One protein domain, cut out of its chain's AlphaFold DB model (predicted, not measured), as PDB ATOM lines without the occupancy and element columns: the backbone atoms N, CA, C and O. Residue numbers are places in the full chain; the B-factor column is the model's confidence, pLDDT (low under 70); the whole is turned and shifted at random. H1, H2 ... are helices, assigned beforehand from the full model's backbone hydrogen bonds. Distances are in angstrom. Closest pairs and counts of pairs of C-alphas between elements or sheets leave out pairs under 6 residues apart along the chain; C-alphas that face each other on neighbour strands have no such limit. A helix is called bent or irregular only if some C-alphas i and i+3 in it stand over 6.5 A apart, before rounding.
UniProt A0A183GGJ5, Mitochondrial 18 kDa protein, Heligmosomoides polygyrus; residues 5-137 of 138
ATOM      1  N   ALA A   5     489.653 302.439 398.674       89.25
ATOM      2  CA  ALA A   5     490.974 302.926 399.056       89.25
ATOM      3  C   ALA A   5     491.821 301.859 399.771       89.25
ATOM      4  O   ALA A   5     492.990 301.704 399.434       89.25
ATOM      5  N   ALA A   6     491.239 301.082 400.692       88.00
ATOM      6  CA  ALA A   6     491.966 300.019 401.389       88.00
ATOM      7  C   ALA A   6     492.375 298.896 400.427       88.00
ATOM      8  O   ALA A   6     493.505 298.424 400.475       88.00
ATOM      9  N   VAL A   7     491.489 298.533 399.495       85.50
ATOM     10  CA  VAL A   7     491.791 297.536 398.457       85.50
ATOM     11  C   VAL A   7     492.949 298.013 397.573       85.50
ATOM     12  O   VAL A   7     493.915 297.284 397.352       85.50
ATOM     13  N   ARG A   8     492.915 299.271 397.120       87.62
ATOM     14  CA  ARG A   8     494.016 299.864 396.344       87.62
ATOM     15  C   ARG A   8     495.318 299.905 397.141       87.62
ATOM     16  O   ARG A   8     496.357 299.551 396.594       87.62
ATOM     17  N   ALA A   9     495.264 300.261 398.423       90.06
ATOM     18  CA  ALA A   9     496.434 300.263 399.295       90.06
ATOM     19  C   ALA A   9     497.063 298.864 399.407       90.06
ATOM     20  O   ALA A   9     498.278 298.739 399.285       90.06
ATOM     21  N   THR A  10     496.259 297.801 399.539       87.19
ATOM     22  CA  THR A  10     496.792 296.427 399.574       87.19
ATOM     23  C   THR A  10     497.473 296.018 398.267       87.19
ATOM     24  O   THR A  10     498.510 295.360 398.313       87.19
ATOM     25  N   TYR A  11     496.971 296.468 397.109       83.62
ATOM     26  CA  TYR A  11     497.648 296.243 395.827       83.62
ATOM     27  C   TYR A  11     498.977 296.999 395.729       83.62
ATOM     28  O   TYR A  11     499.946 296.448 395.214       83.62
ATOM     29  N   VAL A  12     499.051 298.228 396.252       88.31
ATOM     30  CA  VAL A  12     500.302 299.006 396.294       88.31
ATOM     31  C   VAL A  12     501.345 298.324 397.178       88.31
ATOM     32  O   VAL A  12     502.497 298.204 396.772       88.31
ATOM     33  N   VAL A  13     500.949 297.830 398.355       89.50
ATOM     34  CA  VAL A  13     501.852 297.091 399.255       89.50
ATOM     35  C   VAL A  13     502.354 295.804 398.597       89.50
ATOM     36  O   VAL A  13     503.555 295.543 398.614       89.50
ATOM     37  N   ALA A  14     501.465 295.028 397.970       85.44
ATOM     38  CA  ALA A  14     501.841 293.801 397.268       85.44
ATOM     39  C   ALA A  14     502.807 294.070 396.100       85.44
ATOM     40  O   ALA A  14     503.798 293.358 395.938       85.44
ATOM     41  N   LEU A  15     502.561 295.128 395.321       84.62
ATOM     42  CA  LEU A  15     503.457 295.549 394.246       84.62
ATOM     43  C   LEU A  15     504.823 295.984 394.793       84.62
ATOM     44  O   LEU A  15     505.851 295.569 394.267       84.62
ATOM     45  N   GLY A  16     504.838 296.771 395.872       88.62
ATOM     46  CA  GLY A  16     506.069 297.193 396.540       88.62
ATOM     47  C   GLY A  16     506.911 296.010 397.021       88.62
ATOM     48  O   GLY A  16     508.127 296.017 396.841       88.62
ATOM     49  N   TYR A  17     506.272 294.964 397.555       87.50
ATOM     50  CA  TYR A  17     506.953 293.726 397.938       87.50
ATOM     51  C   TYR A  17     507.587 293.014 396.735       87.50
ATOM     52  O   TYR A  17     508.766 292.674 396.783       87.50
ATOM     53  N   ALA A  18     506.843 292.838 395.638       84.00
ATOM     54  CA  ALA A  18     507.375 292.214 394.424       84.00
ATOM     55  C   ALA A  18     508.556 293.010 393.838       84.00
ATOM     56  O   ALA A  18     509.546 292.426 393.401       84.00
ATOM     57  N   CYS A  19     508.488 294.344 393.875       84.56
ATOM     58  CA  CYS A  19     509.603 295.201 393.480       84.56
ATOM     59  C   CYS A  19     510.815 295.036 394.406       84.56
ATOM     60  O   CYS A  19     511.939 294.956 393.917       84.56
ATOM     61  N   ALA A  20     510.611 294.976 395.723       87.81
ATOM     62  CA  ALA A  20     511.696 294.787 396.683       87.81
ATOM     63  C   ALA A  20     512.396 293.429 396.504       87.81
ATOM     64  O   ALA A  20     513.625 293.378 396.513       87.81
ATOM     65  N   ASP A  21     511.637 292.354 396.276       85.31
ATOM     66  CA  ASP A  21     512.198 291.024 396.015       85.31
ATOM     67  C   ASP A  21     512.978 290.993 394.690       85.31
ATOM     68  O   ASP A  21     514.117 290.526 394.637       85.31
ATOM     69  N   ALA A  22     512.436 291.613 393.637       82.44
ATOM     70  CA  ALA A  22     513.146 291.752 392.369       82.44
ATOM     71  C   ALA A  22     514.456 292.543 392.522       82.44
ATOM     72  O   ALA A  22     515.478 292.165 391.942       82.44
ATOM     73  N   LEU A  23     514.467 293.608 393.330       86.44
ATOM     74  CA  LEU A  23     515.667 294.396 393.621       86.44
ATOM     75  C   LEU A  23     516.708 293.601 394.421       86.44
ATOM     76  O   LEU A  23     517.886 293.647 394.067       86.44
ATOM     77  N   ASP A  24     516.302 292.843 395.442       87.44
ATOM     78  CA  ASP A  24     517.215 291.986 396.211       87.44
ATOM     79  C   ASP A  24     517.896 290.944 395.306       87.44
ATOM     80  O   ASP A  24     519.122 290.784 395.314       87.44
ATOM     81  N   LYS A  25     517.119 290.283 394.441       82.69
ATOM     82  CA  LYS A  25     517.629 289.284 393.490       82.69
ATOM     83  C   LYS A  25     518.531 289.910 392.427       82.69
ATOM     84  O   LYS A  25     519.588 289.360 392.112       82.69
ATOM     85  N   SER A  26     518.167 291.092 391.937       80.94
ATOM     86  CA  SER A  26     518.975 291.885 391.003       80.94
ATOM     87  C   SER A  26     520.310 292.304 391.611       80.94
ATOM     88  O   SER A  26     521.350 292.210 390.960       80.94
ATOM     89  N   HIS A  27     520.304 292.724 392.877       84.62
ATOM     90  CA  HIS A  27     521.509 293.107 393.605       84.62
ATOM     91  C   HIS A  27     522.437 291.904 393.841       84.62
ATOM     92  O   HIS A  27     523.654 292.002 393.667       84.62
ATOM     93  N   LYS A  28     521.877 290.727 394.147       85.56
ATOM     94  CA  LYS A  28     522.642 289.470 394.224       85.56
ATOM     95  C   LYS A  28     523.272 289.099 392.879       85.56
ATOM     96  O   LYS A  28     524.464 288.797 392.838       85.56
ATOM     97  N   ALA A  29     522.520 289.191 391.779       82.25
ATOM     98  CA  ALA A  29     523.051 288.969 390.433       82.25
ATOM     99  C   ALA A  29     524.163 289.977 390.085       82.25
ATOM    100  O   ALA A  29     525.195 289.603 389.532       82.25
ATOM    101  N   TYR A  30     524.002 291.245 390.472       84.38
ATOM    102  CA  TYR A  30     525.012 292.281 390.259       84.38
ATOM    103  C   TYR A  30     526.348 291.937 390.931       84.38
ATOM    104  O   TYR A  30     527.402 292.080 390.307       84.38
ATOM    105  N   ASN A  31     526.304 291.455 392.178       84.94
ATOM    106  CA  ASN A  31     527.501 291.035 392.906       84.94
ATOM    107  C   ASN A  31     528.133 289.764 392.326       84.94
ATOM    108  O   ASN A  31     529.358 289.664 392.303       84.94
ATOM    109  N   LEU A  32     527.326 288.822 391.830       84.38
ATOM    110  CA  LEU A  32     527.824 287.585 391.223       84.38
ATOM    111  C   LEU A  32     528.605 287.857 389.926       84.38
ATOM    112  O   LEU A  32     529.674 287.295 389.716       84.38
ATOM    113  N   TYR A  33     528.118 288.780 389.092       83.19
ATOM    114  CA  TYR A  33     528.755 289.168 387.825       83.19
ATOM    115  C   TYR A  33     529.655 290.407 387.956       83.19
ATOM    116  O   TYR A  33     529.857 291.148 386.990       83.19
ATOM    117  N   LYS A  34     530.214 290.666 389.146       80.75
ATOM    118  CA  LYS A  34     531.064 291.843 389.400       80.75
ATOM    119  C   LYS A  34     532.309 291.885 388.504       80.75
ATOM    120  O   LYS A  34     532.740 292.976 388.135       80.75
ATOM    121  N   HIS A  35     532.849 290.719 388.151       82.06
ATOM    122  CA  HIS A  35     534.053 290.576 387.328       82.06
ATOM    123  C   HIS A  35     533.787 290.585 385.812       82.06
ATOM    124  O   HIS A  35     534.727 290.803 385.056       82.06
ATOM    125  N   ASP A  36     532.526 290.461 385.374       80.94
ATOM    126  CA  ASP A  36     532.127 290.454 383.958       80.94
ATOM    127  C   ASP A  36     531.161 291.608 383.629       80.94
ATOM    128  O   ASP A  36     529.942 291.422 383.512       80.94
ATOM    129  N   PRO A  37     531.672 292.843 383.457       77.25
ATOM    130  CA  PRO A  37     530.837 294.028 383.275       77.25
ATOM    131  C   PRO A  37     529.981 294.000 381.998       77.25
ATOM    132  O   PRO A  37     528.906 294.605 382.001       77.25
ATOM    133  N   GLN A  38     530.409 293.285 380.946       78.75
ATOM    134  CA  GLN A  38     529.632 293.093 379.712       78.75
ATOM    135  C   GLN A  38     528.355 292.274 379.955       78.75
ATOM    136  O   GLN A  38     527.276 292.682 379.526       78.75
ATOM    137  N   LYS A  39     528.442 291.161 380.696       78.62
ATOM    138  CA  LYS A  39     527.290 290.277 380.960       78.62
ATOM    139  C   LYS A  39     526.442 290.741 382.146       78.62
ATOM    140  O   LYS A  39     525.246 290.455 382.197       78.62
ATOM    141  N   ARG A  40     527.017 291.530 383.062       78.75
ATOM    142  CA  ARG A  40     526.359 292.011 384.286       78.75
ATOM    143  C   ARG A  40     525.025 292.713 384.036       78.75
ATOM    144  O   ARG A  40     524.046 292.385 384.692       78.75
ATOM    145  N   ARG A  41     524.962 293.676 383.106       77.50
ATOM    146  CA  ARG A  41     523.720 294.440 382.858       77.50
ATOM    147  C   ARG A  41     522.588 293.543 382.361       77.50
ATOM    148  O   ARG A  41     521.475 293.661 382.861       77.50
ATOM    149  N   SER A  42     522.896 292.639 381.430       77.88
ATOM    150  CA  SER A  42     521.928 291.675 380.903       77.88
ATOM    151  C   SER A  42     521.443 290.741 382.012       77.88
ATOM    152  O   SER A  42     520.256 290.709 382.308       77.88
ATOM    153  N   LYS A  43     522.353 290.085 382.746       80.06
ATOM    154  CA  LYS A  43     521.986 289.135 383.812       80.06
ATOM    155  C   LYS A  43     521.200 289.773 384.961       80.06
ATOM    156  O   LYS A  43     520.295 289.141 385.495       80.06
ATOM    157  N   VAL A  44     521.497 291.025 385.314       81.94
ATOM    158  CA  VAL A  44     520.724 291.782 386.312       81.94
ATOM    159  C   VAL A  44     519.317 292.098 385.801       81.94
ATOM    160  O   VAL A  44     518.358 291.877 386.532       81.94
ATOM    161  N   ALA A  45     519.172 292.559 384.554       80.88
ATOM    162  CA  ALA A  45     517.859 292.831 383.961       80.88
ATOM    163  C   ALA A  45     517.011 291.554 383.825       80.88
ATOM    164  O   ALA A  45     515.818 291.571 384.118       80.88
ATOM    165  N   ILE A  46     517.649 290.442 383.454       82.88
ATOM    166  CA  ILE A  46     517.039 289.110 383.392       82.88
ATOM    167  C   ILE A  46     516.519 288.701 384.764       82.88
ATOM    168  O   ILE A  46     515.350 288.357 384.892       82.88
ATOM    169  N   ALA A  47     517.367 288.775 385.794       81.81
ATOM    170  CA  ALA A  47     516.992 288.399 387.152       81.81
ATOM    171  C   ALA A  47     515.852 289.275 387.692       81.81
ATOM    172  O   ALA A  47     514.919 288.745 388.292       81.81
ATOM    173  N   ALA A  48     515.893 290.588 387.445       80.12
ATOM    174  CA  ALA A  48     514.828 291.517 387.821       80.12
ATOM    175  C   ALA A  48     513.494 291.156 387.151       80.12
ATOM    176  O   ALA A  48     512.459 291.096 387.809       80.12
ATOM    177  N   GLY A  49     513.527 290.919 385.836       82.12
ATOM    178  CA  GLY A  49     512.345 290.614 385.039       82.12
ATOM    179  C   GLY A  49     511.740 289.256 385.377       82.12
ATOM    180  O   GLY A  49     510.534 289.174 385.575       82.12
ATOM    181  N   ASP A  50     512.570 288.216 385.491       78.62
ATOM    182  CA  ASP A  50     512.155 286.849 385.837       78.62
ATOM    183  C   ASP A  50     511.465 286.834 387.206       78.62
ATOM    184  O   ASP A  50     510.337 286.372 387.328       78.62
ATOM    185  N   THR A  51     512.085 287.448 388.218       82.06
ATOM    186  CA  THR A  51     511.549 287.466 389.591       82.06
ATOM    187  C   THR A  51     510.291 288.316 389.724       82.06
ATOM    188  O   THR A  51     509.313 287.871 390.321       82.06
ATOM    189  N   PHE A  52     510.262 289.506 389.119       83.69
ATOM    190  CA  PHE A  52     509.069 290.348 389.123       83.69
ATOM    191  C   PHE A  52     507.898 289.676 388.396       83.69
ATOM    192  O   PHE A  52     506.774 289.676 388.901       83.69
ATOM    193  N   LEU A  53     508.153 289.087 387.223       83.38
ATOM    194  CA  LEU A  53     507.126 288.420 386.431       83.38
ATOM    195  C   LEU A  53     506.612 287.166 387.136       83.38
ATOM    196  O   LEU A  53     505.398 286.988 387.232       83.38
ATOM    197  N   TRP A  54     507.514 286.337 387.662       83.12
ATOM    198  CA  TRP A  54     507.159 285.166 388.454       83.12
ATOM    199  C   TRP A  54     506.249 285.563 389.610       83.12
ATOM    200  O   TRP A  54     505.154 285.022 389.747       83.12
ATOM    201  N   GLN A  55     506.629 286.592 390.368       81.44
ATOM    202  CA  GLN A  55     505.873 286.990 391.545       81.44
ATOM    203  C   GLN A  55     504.530 287.641 391.210       81.44
ATOM    204  O   GLN A  55     503.525 287.374 391.871       81.44
ATOM    205  N   ALA A  56     504.469 288.437 390.141       81.94
ATOM    206  CA  ALA A  56     503.218 289.002 389.648       81.94
ATOM    207  C   ALA A  56     502.247 287.912 389.156       81.94
ATOM    208  O   ALA A  56     501.044 287.971 389.440       81.94
ATOM    209  N   LEU A  57     502.755 286.901 388.445       81.00
ATOM    210  CA  LEU A  57     501.948 285.797 387.927       81.00
ATOM    211  C   LEU A  57     501.485 284.852 389.040       81.00
ATOM    212  O   LEU A  57     500.285 284.576 389.127       81.00
ATOM    213  N   ALA A  58     502.409 284.404 389.891       80.31
ATOM    214  CA  ALA A  58     502.148 283.448 390.962       80.31
ATOM    215  C   ALA A  58     501.234 284.029 392.043       80.31
ATOM    216  O   ALA A  58     500.299 283.364 392.478       80.31
ATOM    217  N   SER A  59     501.439 285.291 392.438       74.62
ATOM    218  CA  SER A  59     500.724 285.858 393.590       74.62
ATOM    219  C   SER A  59     499.468 286.656 393.229       74.62
ATOM    220  O   SER A  59     498.541 286.716 394.034       74.62
ATOM    221  N   VAL A  60     499.404 287.294 392.052       74.62
ATOM    222  CA  VAL A  60     498.352 288.291 391.758       74.62
ATOM    223  C   VAL A  60     497.466 287.880 390.587       74.62
ATOM    224  O   VAL A  60     496.242 287.829 390.729       74.62
ATOM    225  N   ALA A  61     498.055 287.588 389.426       78.00
ATOM    226  CA  ALA A  61     497.288 287.420 388.194       78.00
ATOM    227  C   ALA A  61     496.502 286.098 388.154       78.00
ATOM    228  O   ALA A  61     495.284 286.108 387.952       78.00
ATOM    229  N   ILE A  62     497.174 284.961 388.364       77.94
ATOM    230  CA  ILE A  62     496.549 283.640 388.199       77.94
ATOM    231  C   ILE A  62     495.608 283.297 389.366       77.94
ATOM    232  O   ILE A  62     494.476 282.883 389.089       77.94
ATOM    233  N   PRO A  63     495.969 283.522 390.649       76.25
ATOM    234  CA  PRO A  63     495.032 283.310 391.752       76.25
ATOM    235  C   PRO A  63     493.808 284.227 391.651       76.25
ATOM    236  O   PRO A  63     492.678 283.760 391.796       76.25
ATOM    237  N   GLY A  64     494.009 285.512 391.326       76.81
ATOM    238  CA  GLY A  64     492.924 286.482 391.169       76.81
ATOM    239  C   GLY A  64     491.939 286.091 390.065       76.81
ATOM    240  O   GLY A  64     490.723 286.116 390.272       76.81
ATOM    241  N   PHE A  65     492.448 285.651 388.911       80.12
ATOM    242  CA  PHE A  65     491.616 285.149 387.817       80.12
ATOM    243  C   PHE A  65     490.877 283.855 388.189       80.12
ATOM    244  O   PHE A  65     489.678 283.730 387.922       80.12
ATOM    245  N   THR A  66     491.567 282.913 388.834       78.00
ATOM    246  CA  THR A  66     491.013 281.606 389.214       78.00
ATOM    247  C   THR A  66     489.887 281.761 390.229       78.00
ATOM    248  O   THR A  66     488.802 281.229 390.017       78.00
ATOM    249  N   ILE A  67     490.088 282.557 391.283       76.94
ATOM    250  CA  ILE A  67     489.058 282.824 392.297       76.94
ATOM    251  C   ILE A  67     487.857 283.534 391.667       76.94
ATOM    252  O   ILE A  67     486.717 283.157 391.933       76.94
ATOM    253  N   ASN A  68     488.085 284.515 390.785       77.75
ATOM    254  CA  ASN A  68     486.994 285.188 390.081       77.75
ATOM    255  C   ASN A  68     486.185 284.207 389.211       77.75
ATOM    256  O   ASN A  68     484.955 284.250 389.210       77.75
ATOM    257  N   ARG A  69     486.854 283.268 388.526       79.00
ATOM    258  CA  ARG A  69     486.197 282.201 387.757       79.00
ATOM    259  C   ARG A  69     485.442 281.223 388.647       79.00
ATOM    260  O   ARG A  69     484.292 280.937 388.337       79.00
ATOM    261  N   VAL A  70     486.030 280.759 389.749       74.94
ATOM    262  CA  VAL A  70     485.366 279.870 390.715       74.94
ATOM    263  C   VAL A  70     484.117 280.542 391.273       74.94
ATOM    264  O   VAL A  70     483.041 279.967 391.176       74.94
ATOM    265  N   CYS A  71     484.207 281.787 391.744       69.81
ATOM    266  CA  CYS A  71     483.053 282.544 392.230       69.81
ATOM    267  C   CYS A  71     481.985 282.744 391.147       69.81
ATOM    268  O   CYS A  71     480.798 282.587 391.429       69.81
ATOM    269  N   HIS A  72     482.386 283.049 389.909       72.50
ATOM    270  CA  HIS A  72     481.462 283.180 388.783       72.50
ATOM    271  C   HIS A  72     480.765 281.851 388.465       72.50
ATOM    272  O   HIS A  72     479.553 281.835 388.268       72.50
ATOM    273  N   PHE A  73     481.490 280.727 388.456       74.38
ATOM    274  CA  PHE A  73     480.902 279.398 388.284       74.38
ATOM    275  C   PHE A  73     479.989 279.035 389.454       74.38
ATOM    276  O   PHE A  73     478.867 278.608 389.217       74.38
ATOM    277  N   SER A  74     480.397 279.264 390.703       65.44
ATOM    278  CA  SER A  74     479.560 279.025 391.881       65.44
ATOM    279  C   SER A  74     478.274 279.852 391.842       65.44
ATOM    280  O   SER A  74     477.198 279.322 392.112       65.44
ATOM    281  N   ALA A  75     478.354 281.128 391.455       64.44
ATOM    282  CA  ALA A  75     477.189 281.993 391.288       64.44
ATOM    283  C   ALA A  75     476.304 281.542 390.115       64.44
ATOM    284  O   ALA A  75     475.087 281.480 390.269       64.44
ATOM    285  N   ALA A  76     476.896 281.165 388.977       66.31
ATOM    286  CA  ALA A  76     476.176 280.652 387.813       66.31
ATOM    287  C   ALA A  76     475.432 279.344 388.139       66.31
ATOM    288  O   ALA A  76     474.227 279.245 387.897       66.31
ATOM    289  N   ILE A  77     476.115 278.392 388.782       63.00
ATOM    290  CA  ILE A  77     475.565 277.109 389.247       63.00
ATOM    291  C   ILE A  77     474.413 277.342 390.234       63.00
ATOM    292  O   ILE A  77     473.365 276.716 390.110       63.00
ATOM    293  N   LEU A  78     474.570 278.288 391.163       59.28
ATOM    294  CA  LEU A  78     473.543 278.652 392.144       59.28
ATOM    295  C   LEU A  78     472.362 279.426 391.527       59.28
ATOM    296  O   LEU A  78     471.276 279.456 392.108       59.28
ATOM    297  N   SER A  79     472.571 280.073 390.377       59.38
ATOM    298  CA  SER A  79     471.591 280.975 389.773       59.38
ATOM    299  C   SER A  79     470.601 280.305 388.825       59.38
ATOM    300  O   SER A  79     469.482 280.820 388.791       59.38
ATOM    301  N   ARG A  80     470.916 279.197 388.104       56.34
ATOM    302  CA  ARG A  80     469.852 278.509 387.324       56.34
ATOM    303  C   ARG A  80     469.999 277.124 386.655       56.34
ATOM    304  O   ARG A  80     468.956 276.716 386.157       56.34
ATOM    305  N   GLN A  81     471.118 276.381 386.565       46.31
ATOM    306  CA  GLN A  81     471.132 275.269 385.561       46.31
ATOM    307  C   GLN A  81     471.704 273.877 385.881       46.31
ATOM    308  O   GLN A  81     471.437 272.984 385.085       46.31
ATOM    309  N   VAL A  82     472.381 273.594 387.000       40.66
ATOM    310  CA  VAL A  82     472.755 272.190 387.305       40.66
ATOM    311  C   VAL A  82     472.556 271.880 388.784       40.66
ATOM    312  O   VAL A  82     473.457 271.990 389.615       40.66
ATOM    313  N   SER A  83     471.331 271.458 389.094       45.69
ATOM    314  CA  SER A  83     471.039 270.575 390.218       45.69
ATOM    315  C   SER A  83     471.832 269.284 390.043       45.69
ATOM    316  O   SER A  83     471.432 268.431 389.258       45.69
ATOM    317  N   PHE A  84     472.927 269.104 390.779       40.12
ATOM    318  CA  PHE A  84     473.370 267.733 391.059       40.12
ATOM    319  C   PHE A  84     474.028 267.547 392.428       40.12
ATOM    320  O   PHE A  84     473.839 266.504 393.036       40.12
ATOM    321  N   SER A  85     474.692 268.566 392.995       39.41
ATOM    322  CA  SER A  85     475.334 268.425 394.321       39.41
ATOM    323  C   SER A  85     474.678 269.235 395.453       39.41
ATOM    324  O   SER A  85     475.028 269.081 396.616       39.41
ATOM    325  N   PHE A  86     473.682 270.081 395.153       43.03
ATOM    326  CA  PHE A  86     473.160 271.054 396.126       43.03
ATOM    327  C   PHE A  86     471.635 271.215 396.103       43.03
ATOM    328  O   PHE A  86     471.097 272.302 396.311       43.03
ATOM    329  N   SER A  87     470.916 270.115 395.871       40.22
ATOM    330  CA  SER A  87     469.445 270.089 395.919       40.22
ATOM    331  C   SER A  87     468.883 270.516 397.296       40.22
ATOM    332  O   SER A  87     467.761 271.005 397.396       40.22
ATOM    333  N   LEU A  88     469.689 270.446 398.365       44.22
ATOM    334  CA  LEU A  88     469.288 270.818 399.730       44.22
ATOM    335  C   LEU A  88     469.317 272.327 400.044       44.22
ATOM    336  O   LEU A  88     468.641 272.754 400.977       44.22
ATOM    337  N   VAL A  89     470.034 273.164 399.286       47.19
ATOM    338  CA  VAL A  89     470.253 274.584 399.661       47.19
ATOM    339  C   VAL A  89     469.495 275.588 398.788       47.19
ATOM    340  O   VAL A  89     469.487 276.796 399.044       47.19
ATOM    341  N   SER A  90     468.695 275.101 397.841       47.66
ATOM    342  CA  SER A  90     467.743 275.941 397.102       47.66
ATOM    343  C   SER A  90     466.787 276.730 398.029       47.66
ATOM    344  O   SER A  90     466.316 277.805 397.658       47.66
ATOM    345  N   ARG A  91     466.592 276.296 399.288       53.78
ATOM    346  CA  ARG A  91     465.731 276.952 400.297       53.78
ATOM    347  C   ARG A  91     466.410 278.015 401.179       53.78
ATOM    348  O   ARG A  91     465.756 278.532 402.080       53.78
ATOM    349  N   TRP A  92     467.692 278.338 400.989       55.84
ATOM    350  CA  TRP A  92     468.401 279.232 401.921       55.84
ATOM    351  C   TRP A  92     468.304 280.728 401.579       55.84
ATOM    352  O   TRP A  92     468.401 281.094 400.399       55.84
ATOM    353  N   PRO A  93     468.169 281.599 402.602       64.62
ATOM    354  CA  PRO A  93     468.017 283.036 402.421       64.62
ATOM    355  C   PRO A  93     469.271 283.695 401.802       64.62
ATOM    356  O   PRO A  93     470.394 283.209 401.981       64.62
ATOM    357  N   PRO A  94     469.112 284.836 401.095       65.19
ATOM    358  CA  PRO A  94     470.176 285.521 400.350       65.19
ATOM    359  C   PRO A  94     471.514 285.766 401.078       65.19
ATOM    360  O   PRO A  94     472.552 285.639 400.423       65.19
ATOM    361  N   PRO A  95     471.568 286.112 402.383       70.00
ATOM    362  CA  PRO A  95     472.845 286.292 403.076       70.00
ATOM    363  C   PRO A  95     473.638 284.989 403.204       70.00
ATOM    364  O   PRO A  95     474.852 285.003 403.030       70.00
ATOM    365  N   VAL A  96     472.972 283.853 403.429       67.62
ATOM    366  CA  VAL A  96     473.650 282.564 403.635       67.62
ATOM    367  C   VAL A  96     474.300 282.083 402.340       67.62
ATOM    368  O   VAL A  96     475.428 281.604 402.354       67.62
ATOM    369  N   ARG A  97     473.651 282.320 401.193       64.75
ATOM    370  CA  ARG A  97     474.236 282.044 399.871       64.75
ATOM    371  C   ARG A  97     475.556 282.792 399.647       64.75
ATOM    372  O   ARG A  97     476.497 282.206 399.126       64.75
ATOM    373  N   LYS A  98     475.649 284.058 400.070       67.00
ATOM    374  CA  LYS A  98     476.881 284.860 399.942       67.00
ATOM    375  C   LYS A  98     478.008 284.295 400.807       67.00
ATOM    376  O   LYS A  98     479.112 284.114 400.309       67.00
ATOM    377  N   TRP A  99     477.707 283.952 402.058       74.38
ATOM    378  CA  TRP A  99     478.678 283.347 402.972       74.38
ATOM    379  C   TRP A  99     479.181 281.988 402.490       74.38
ATOM    380  O   TRP A  99     480.375 281.730 402.572       74.38
ATOM    381  N   VAL A 100     478.303 281.154 401.926       73.38
ATOM    382  CA  VAL A 100     478.692 279.859 401.350       73.38
ATOM    383  C   VAL A 100     479.632 280.044 400.159       73.38
ATOM    384  O   VAL A 100     480.665 279.386 400.103       73.38
ATOM    385  N   VAL A 101     479.337 280.969 399.240       71.25
ATOM    386  CA  VAL A 101     480.232 281.248 398.100       71.25
ATOM    387  C   VAL A 101     481.596 281.760 398.578       71.25
ATOM    388  O   VAL A 101     482.623 281.316 398.074       71.25
ATOM    389  N   THR A 102     481.629 282.634 399.588       74.31
ATOM    390  CA  THR A 102     482.888 283.107 400.185       74.31
ATOM    391  C   THR A 102     483.657 281.983 400.885       74.31
ATOM    392  O   THR A 102     484.865 281.877 400.695       74.31
ATOM    393  N   ALA A 103     482.974 281.118 401.640       78.44
ATOM    394  CA  ALA A 103     483.580 279.967 402.305       78.44
ATOM    395  C   ALA A 103     484.158 278.963 401.296       78.44
ATOM    396  O   ALA A 103     485.277 278.495 401.480       78.44
ATOM    397  N   ILE A 104     483.447 278.699 400.194       76.31
ATOM    398  CA  ILE A 104     483.942 277.864 399.094       76.31
ATOM    399  C   ILE A 104     485.186 278.507 398.469       76.31
ATOM    400  O   ILE A 104     486.219 277.847 398.364       76.31
ATOM    401  N   GLY A 105     485.132 279.801 398.135       70.75
ATOM    402  CA  GLY A 105     486.276 280.537 397.593       70.75
ATOM    403  C   GLY A 105     487.516 280.457 398.491       70.75
ATOM    404  O   GLY A 105     488.592 280.113 398.008       70.75
ATOM    405  N   LEU A 106     487.355 280.672 399.802       78.31
ATOM    406  CA  LEU A 106     488.424 280.531 400.802       78.31
ATOM    407  C   LEU A 106     488.938 279.089 400.912       78.31
ATOM    408  O   LEU A 106     490.145 278.872 400.950       78.31
ATOM    409  N   SER A 107     488.040 278.100 400.916       78.19
ATOM    410  CA  SER A 107     488.410 276.681 401.010       78.19
ATOM    411  C   SER A 107     489.166 276.167 399.784       78.19
ATOM    412  O   SER A 107     489.902 275.191 399.883       78.19
ATOM    413  N   THR A 108     489.026 276.840 398.638       74.94
ATOM    414  CA  THR A 108     489.698 276.444 397.393       74.94
ATOM    415  C   THR A 108     491.156 276.928 397.356       74.94
ATOM    416  O   THR A 108     491.976 276.351 396.645       74.94
ATOM    417  N   ILE A 109     491.521 277.938 398.159       76.19
ATOM    418  CA  ILE A 109     492.882 278.498 398.240       76.19
ATOM    419  C   ILE A 109     493.969 277.417 398.450       76.19
ATOM    420  O   ILE A 109     494.880 277.364 397.623       76.19
ATOM    421  N   PRO A 110     493.899 276.511 399.452       76.94
ATOM    422  CA  PRO A 110     494.933 275.486 399.661       76.94
ATOM    423  C   PRO A 110     495.113 274.521 398.478       76.94
ATOM    424  O   PRO A 110     496.208 273.999 398.278       76.94
ATOM    425  N   PHE A 111     494.073 274.314 397.669       75.75
ATOM    426  CA  PHE A 111     494.119 273.425 396.505       75.75
ATOM    427  C   PHE A 111     494.682 274.098 395.251       75.75
ATOM    428  O   PHE A 111     495.154 273.414 394.346       75.75
ATOM    429  N   ILE A 112     494.636 275.428 395.188       76.62
ATOM    430  CA  ILE A 112     495.032 276.200 394.010       76.62
ATOM    431  C   ILE A 112     496.517 276.607 394.057       76.62
ATOM    432  O   ILE A 112     497.140 276.694 393.005       76.62
ATOM    433  N   ILE A 113     497.099 276.830 395.242       77.44
ATOM    434  CA  ILE A 113     498.450 277.416 395.381       77.44
ATOM    435  C   ILE A 113     499.532 276.582 394.668       77.44
ATOM    436  O   ILE A 113     500.170 277.060 393.736       77.44
ATOM    437  N   HIS A 114     499.694 275.311 395.042       78.00
ATOM    438  CA  HIS A 114     500.748 274.448 394.496       78.00
ATOM    439  C   HIS A 114     500.687 274.245 392.966       78.00
ATOM    440  O   HIS A 114     501.730 274.344 392.315       78.00
ATOM    441  N   PRO A 115     499.519 273.968 392.345       80.06
ATOM    442  CA  PRO A 115     499.455 273.827 390.892       80.06
ATOM    443  C   PRO A 115     499.662 275.152 390.151       80.06
ATOM    444  O   PRO A 115     500.173 275.121 389.032       80.06
ATOM    445  N   ILE A 116     499.312 276.304 390.743       79.44
ATOM    446  CA  ILE A 116     499.631 277.611 390.151       79.44
ATOM    447  C   ILE A 116     501.137 277.831 390.137       79.44
ATOM    448  O   ILE A 116     501.673 278.144 389.075       79.44
ATOM    449  N   ASP A 117     501.809 277.636 391.269       78.25
ATOM    450  CA  ASP A 117     503.255 277.850 391.362       78.25
ATOM    451  C   ASP A 117     503.995 276.971 390.342       78.25
ATOM    452  O   ASP A 117     504.842 277.454 389.590       78.25
ATOM    453  N   ALA A 118     503.591 275.702 390.218       79.06
ATOM    454  CA  ALA A 118     504.131 274.791 389.213       79.06
ATOM    455  C   ALA A 118     503.822 275.235 387.769       79.06
ATOM    456  O   ALA A 118     504.682 275.129 386.894       79.06
ATOM    457  N   ALA A 119     502.619 275.743 387.493       79.56
ATOM    458  CA  ALA A 119     502.236 276.204 386.159       79.56
ATOM    459  C   ALA A 119     502.996 277.468 385.734       79.56
ATOM    460  O   ALA A 119     503.432 277.556 384.584       79.56
ATOM    461  N   VAL A 120     503.184 278.426 386.648       79.56
ATOM    462  CA  VAL A 120     503.980 279.639 386.406       79.56
ATOM    463  C   VAL A 120     505.432 279.265 386.154       79.56
ATOM    464  O   VAL A 120     506.010 279.710 385.164       79.56
ATOM    465  N   GLU A 121     505.997 278.394 386.987       80.19
ATOM    466  CA  GLU A 121     507.366 277.912 386.832       80.19
ATOM    467  C   GLU A 121     507.558 277.220 385.475       80.19
ATOM    468  O   GLU A 121     508.485 277.543 384.731       80.19
ATOM    469  N   VAL A 122     506.660 276.310 385.084       79.69
ATOM    470  CA  VAL A 122     506.719 275.636 383.774       79.69
ATOM    471  C   VAL A 122     506.544 276.629 382.620       79.69
ATOM    472  O   VAL A 122     507.263 276.533 381.623       79.69
ATOM    473  N   GLY A 123     505.623 277.585 382.737       80.06
ATOM    474  CA  GLY A 123     505.386 278.606 381.716       80.06
ATOM    475  C   GLY A 123     506.604 279.501 381.503       80.06
ATOM    476  O   GLY A 123     507.026 279.715 380.366       80.06
ATOM    477  N   MET A 124     507.218 279.962 382.589       77.50
ATOM    478  CA  MET A 124     508.411 280.806 382.554       77.50
ATOM    479  C   MET A 124     509.635 280.037 382.037       77.50
ATOM    480  O   MET A 124     510.388 280.557 381.212       77.50
ATOM    481  N   ASN A 125     509.774 278.763 382.422       76.81
ATOM    482  CA  ASN A 125     510.797 277.859 381.886       76.81
ATOM    483  C   ASN A 125     510.678 277.660 380.369       76.81
ATOM    484  O   ASN A 125     511.690 277.621 379.674       76.81
ATOM    485  N   LYS A 126     509.452 277.556 379.845       73.81
ATOM    486  CA  LYS A 126     509.194 277.351 378.411       73.81
ATOM    487  C   LYS A 126     509.212 278.625 377.566       73.81
ATOM    488  O   LYS A 126     509.198 278.514 376.352       73.81
ATOM    489  N   THR A 127     509.206 279.810 378.171       75.50
ATOM    490  CA  THR A 127     509.136 281.083 377.433       75.50
ATOM    491  C   THR A 127     510.376 281.928 377.699       75.50
ATOM    492  O   THR A 127     511.313 281.934 376.907       75.50
ATOM    493  N   ILE A 128     510.417 282.586 378.857       65.19
ATOM    494  CA  ILE A 128     511.434 283.565 379.251       65.19
ATOM    495  C   ILE A 128     512.828 282.922 379.332       65.19
ATOM    496  O   ILE A 128     513.798 283.474 378.818       65.19
ATOM    497  N   ARG A 129     512.946 281.729 379.931       65.75
ATOM    498  CA  ARG A 129     514.253 281.059 380.088       65.75
ATOM    499  C   ARG A 129     514.816 280.492 378.785       65.75
ATOM    500  O   ARG A 129     516.037 280.428 378.652       65.75
ATOM    501  N   GLN A 130     513.971 280.153 377.809       63.56
ATOM    502  CA  GLN A 130     514.451 279.768 376.478       63.56
ATOM    503  C   GLN A 130     515.130 280.953 375.775       63.56
ATOM    504  O   GLN A 130     516.226 280.787 375.241       63.56
ATOM    505  N   MET A 131     514.555 282.156 375.881       60.62
ATOM    506  CA  MET A 131     515.068 283.368 375.227       60.62
ATOM    507  C   MET A 131     516.474 283.781 375.695       60.62
ATOM    508  O   MET A 131     517.276 284.236 374.885       60.62
ATOM    509  N   TYR A 132     516.815 283.592 376.973       62.00
ATOM    510  CA  TYR A 132     518.157 283.927 377.476       62.00
ATOM    511  C   TYR A 132     519.193 282.818 377.264       62.00
ATOM    512  O   TYR A 132     520.381 283.116 377.172       62.00
ATOM    513  N   SER A 133     518.768 281.551 377.169       55.78
ATOM    514  CA  SER A 133     519.675 280.437 376.845       55.78
ATOM    515  C   SER A 133     520.210 280.497 375.411       55.78
ATOM    516  O   SER A 133     521.293 279.986 375.141       55.78
ATOM    517  N   GLU A 134     519.464 281.139 374.510       53.62
ATOM    518  CA  GLU A 134     519.902 281.456 373.149       53.62
ATOM    519  C   GLU A 134     520.943 282.593 373.165       53.62
ATOM    520  O   GLU A 134     521.969 282.484 372.506       53.62
ATOM    521  N   GLN A 135     520.755 283.623 374.002       51.84
ATOM    522  CA  GLN A 135     521.686 284.762 374.114       51.84
ATOM    523  C   GLN A 135     523.052 284.434 374.746       51.84
ATOM    524  O   GLN A 135     523.977 285.227 374.607       51.84
ATOM    525  N   ASP A 136     523.198 283.318 375.468       50.72
ATOM    526  CA  ASP A 136     524.502 282.860 375.983       50.72
ATOM    527  C   ASP A 136     525.285 282.003 374.959       50.72
ATOM    528  O   ASP A 136     526.427 281.634 375.244       50.72
ATOM    529  N   LYS A 137     524.679 281.646 373.814       47.91
ATOM    530  CA  LYS A 137     525.293 280.809 372.764       47.91
ATOM    531  C   LYS A 137     525.868 281.595 371.576       47.91
ATOM    532  O   LYS A 137     526.581 280.985 370.780       47.91
TER     533      LYS A 137
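Overview. This is residues 5 to 137 of the 138 residues of the protein "Mitochondrial 18 kDa protein" of Heligmosomoides polygyrus (UniProt A0A183GGJ5). One very long helix, H2, makes the spine of a rod; H1 folds against its first half as an open V, with residues 5 to 10 standing free, and the bent helix H3 folds back from the far end, its two arms crossing H2. The short helix H4 carries on from H3 near the first half of H2, so the chain runs to and fro along the rod in three long passes. The printed part has 133 residues with four named helices, H1, H2, H3 and H4 in that order, and no named strand; the class is all helix. It is only just loose, close to extended, with a radius of gyration of the C-alphas of 21.2 A and spans of 71 by 35 by 19 A.

Arrangement. H1, residues 5 to 32, and H2, residues 37 to 81, form a helical hairpin over a tight link. They touch, residues 18 to 30 of H1 with 40 to 56 of H2; the closest C-alphas, of Ala 22 and Ala 48, are 4.9 A apart. They run opposite ways at a shallow tilt of 31 degrees. H2 has a kink of 27 degrees near residue 56. By its hydrogen bonds H3, residues 94 to 126, was assigned as one helix, but it is bent: C-alphas 111 and 114 are 7.0 A apart. Its arms, H3a, residues 94 to 111, and H3b, residues 114 to 126, stand at a steep tilt of 55 degrees. H2 and H3a form a second helical hairpin, opposite ways at 37 degrees, only just steep; they touch with residues 67 to 75 and 101 to 105, closest at the C-alphas of Ile 67 and Gly 105, 6.4 A. H3b touches residues 50 to 63 of H2 at a steep tilt of 45 degrees, opposite ways, closest at the C-alphas of Ala 58 and Asp 117, 5.7 A. H4, residues 128 to 135, is close to H2 but not clearly touching, with the C-alphas of Asp 50 and Ile 128 closest at 7.4 A. H3b and H4 meet only through their link. H1 is apart from H3a, H3b and H4. Every O i to N i+4 pair is within hydrogen-bond range in H1 and H3b; the counts are 35 of 41 in H2, 11 of 14 in H3a and 2 of 4 in H4.

Along the chain. H1 begins at C-alpha 5, (490.974, 302.926, 399.056), and is 40.7 A long. H2 is 62.6 A long, ends at C-alpha 81, (471.132, 275.269, 385.561), and is irregular, with C-alphas 78 and 81 7.8 A apart. H3a is 27.1 A long and also irregular, with C-alphas 107 and 110 6.8 A apart; H3b is 18.4 A long. H4 is 11.5 A long and ends at C-alpha 135, (521.686, 284.762, 374.114).

Size, cuts and confidence. The C-alphas farthest apart, of His 35 and Arg 91, are 70.9 A apart. The printed part has no cut. The link from H2 to H3, residues 82 to 93, is long. The mean pLDDT of the printed part is 73.9; 35 residues are under 70, namely 71, 74 to 94, 96 to 98 and 128 to 137.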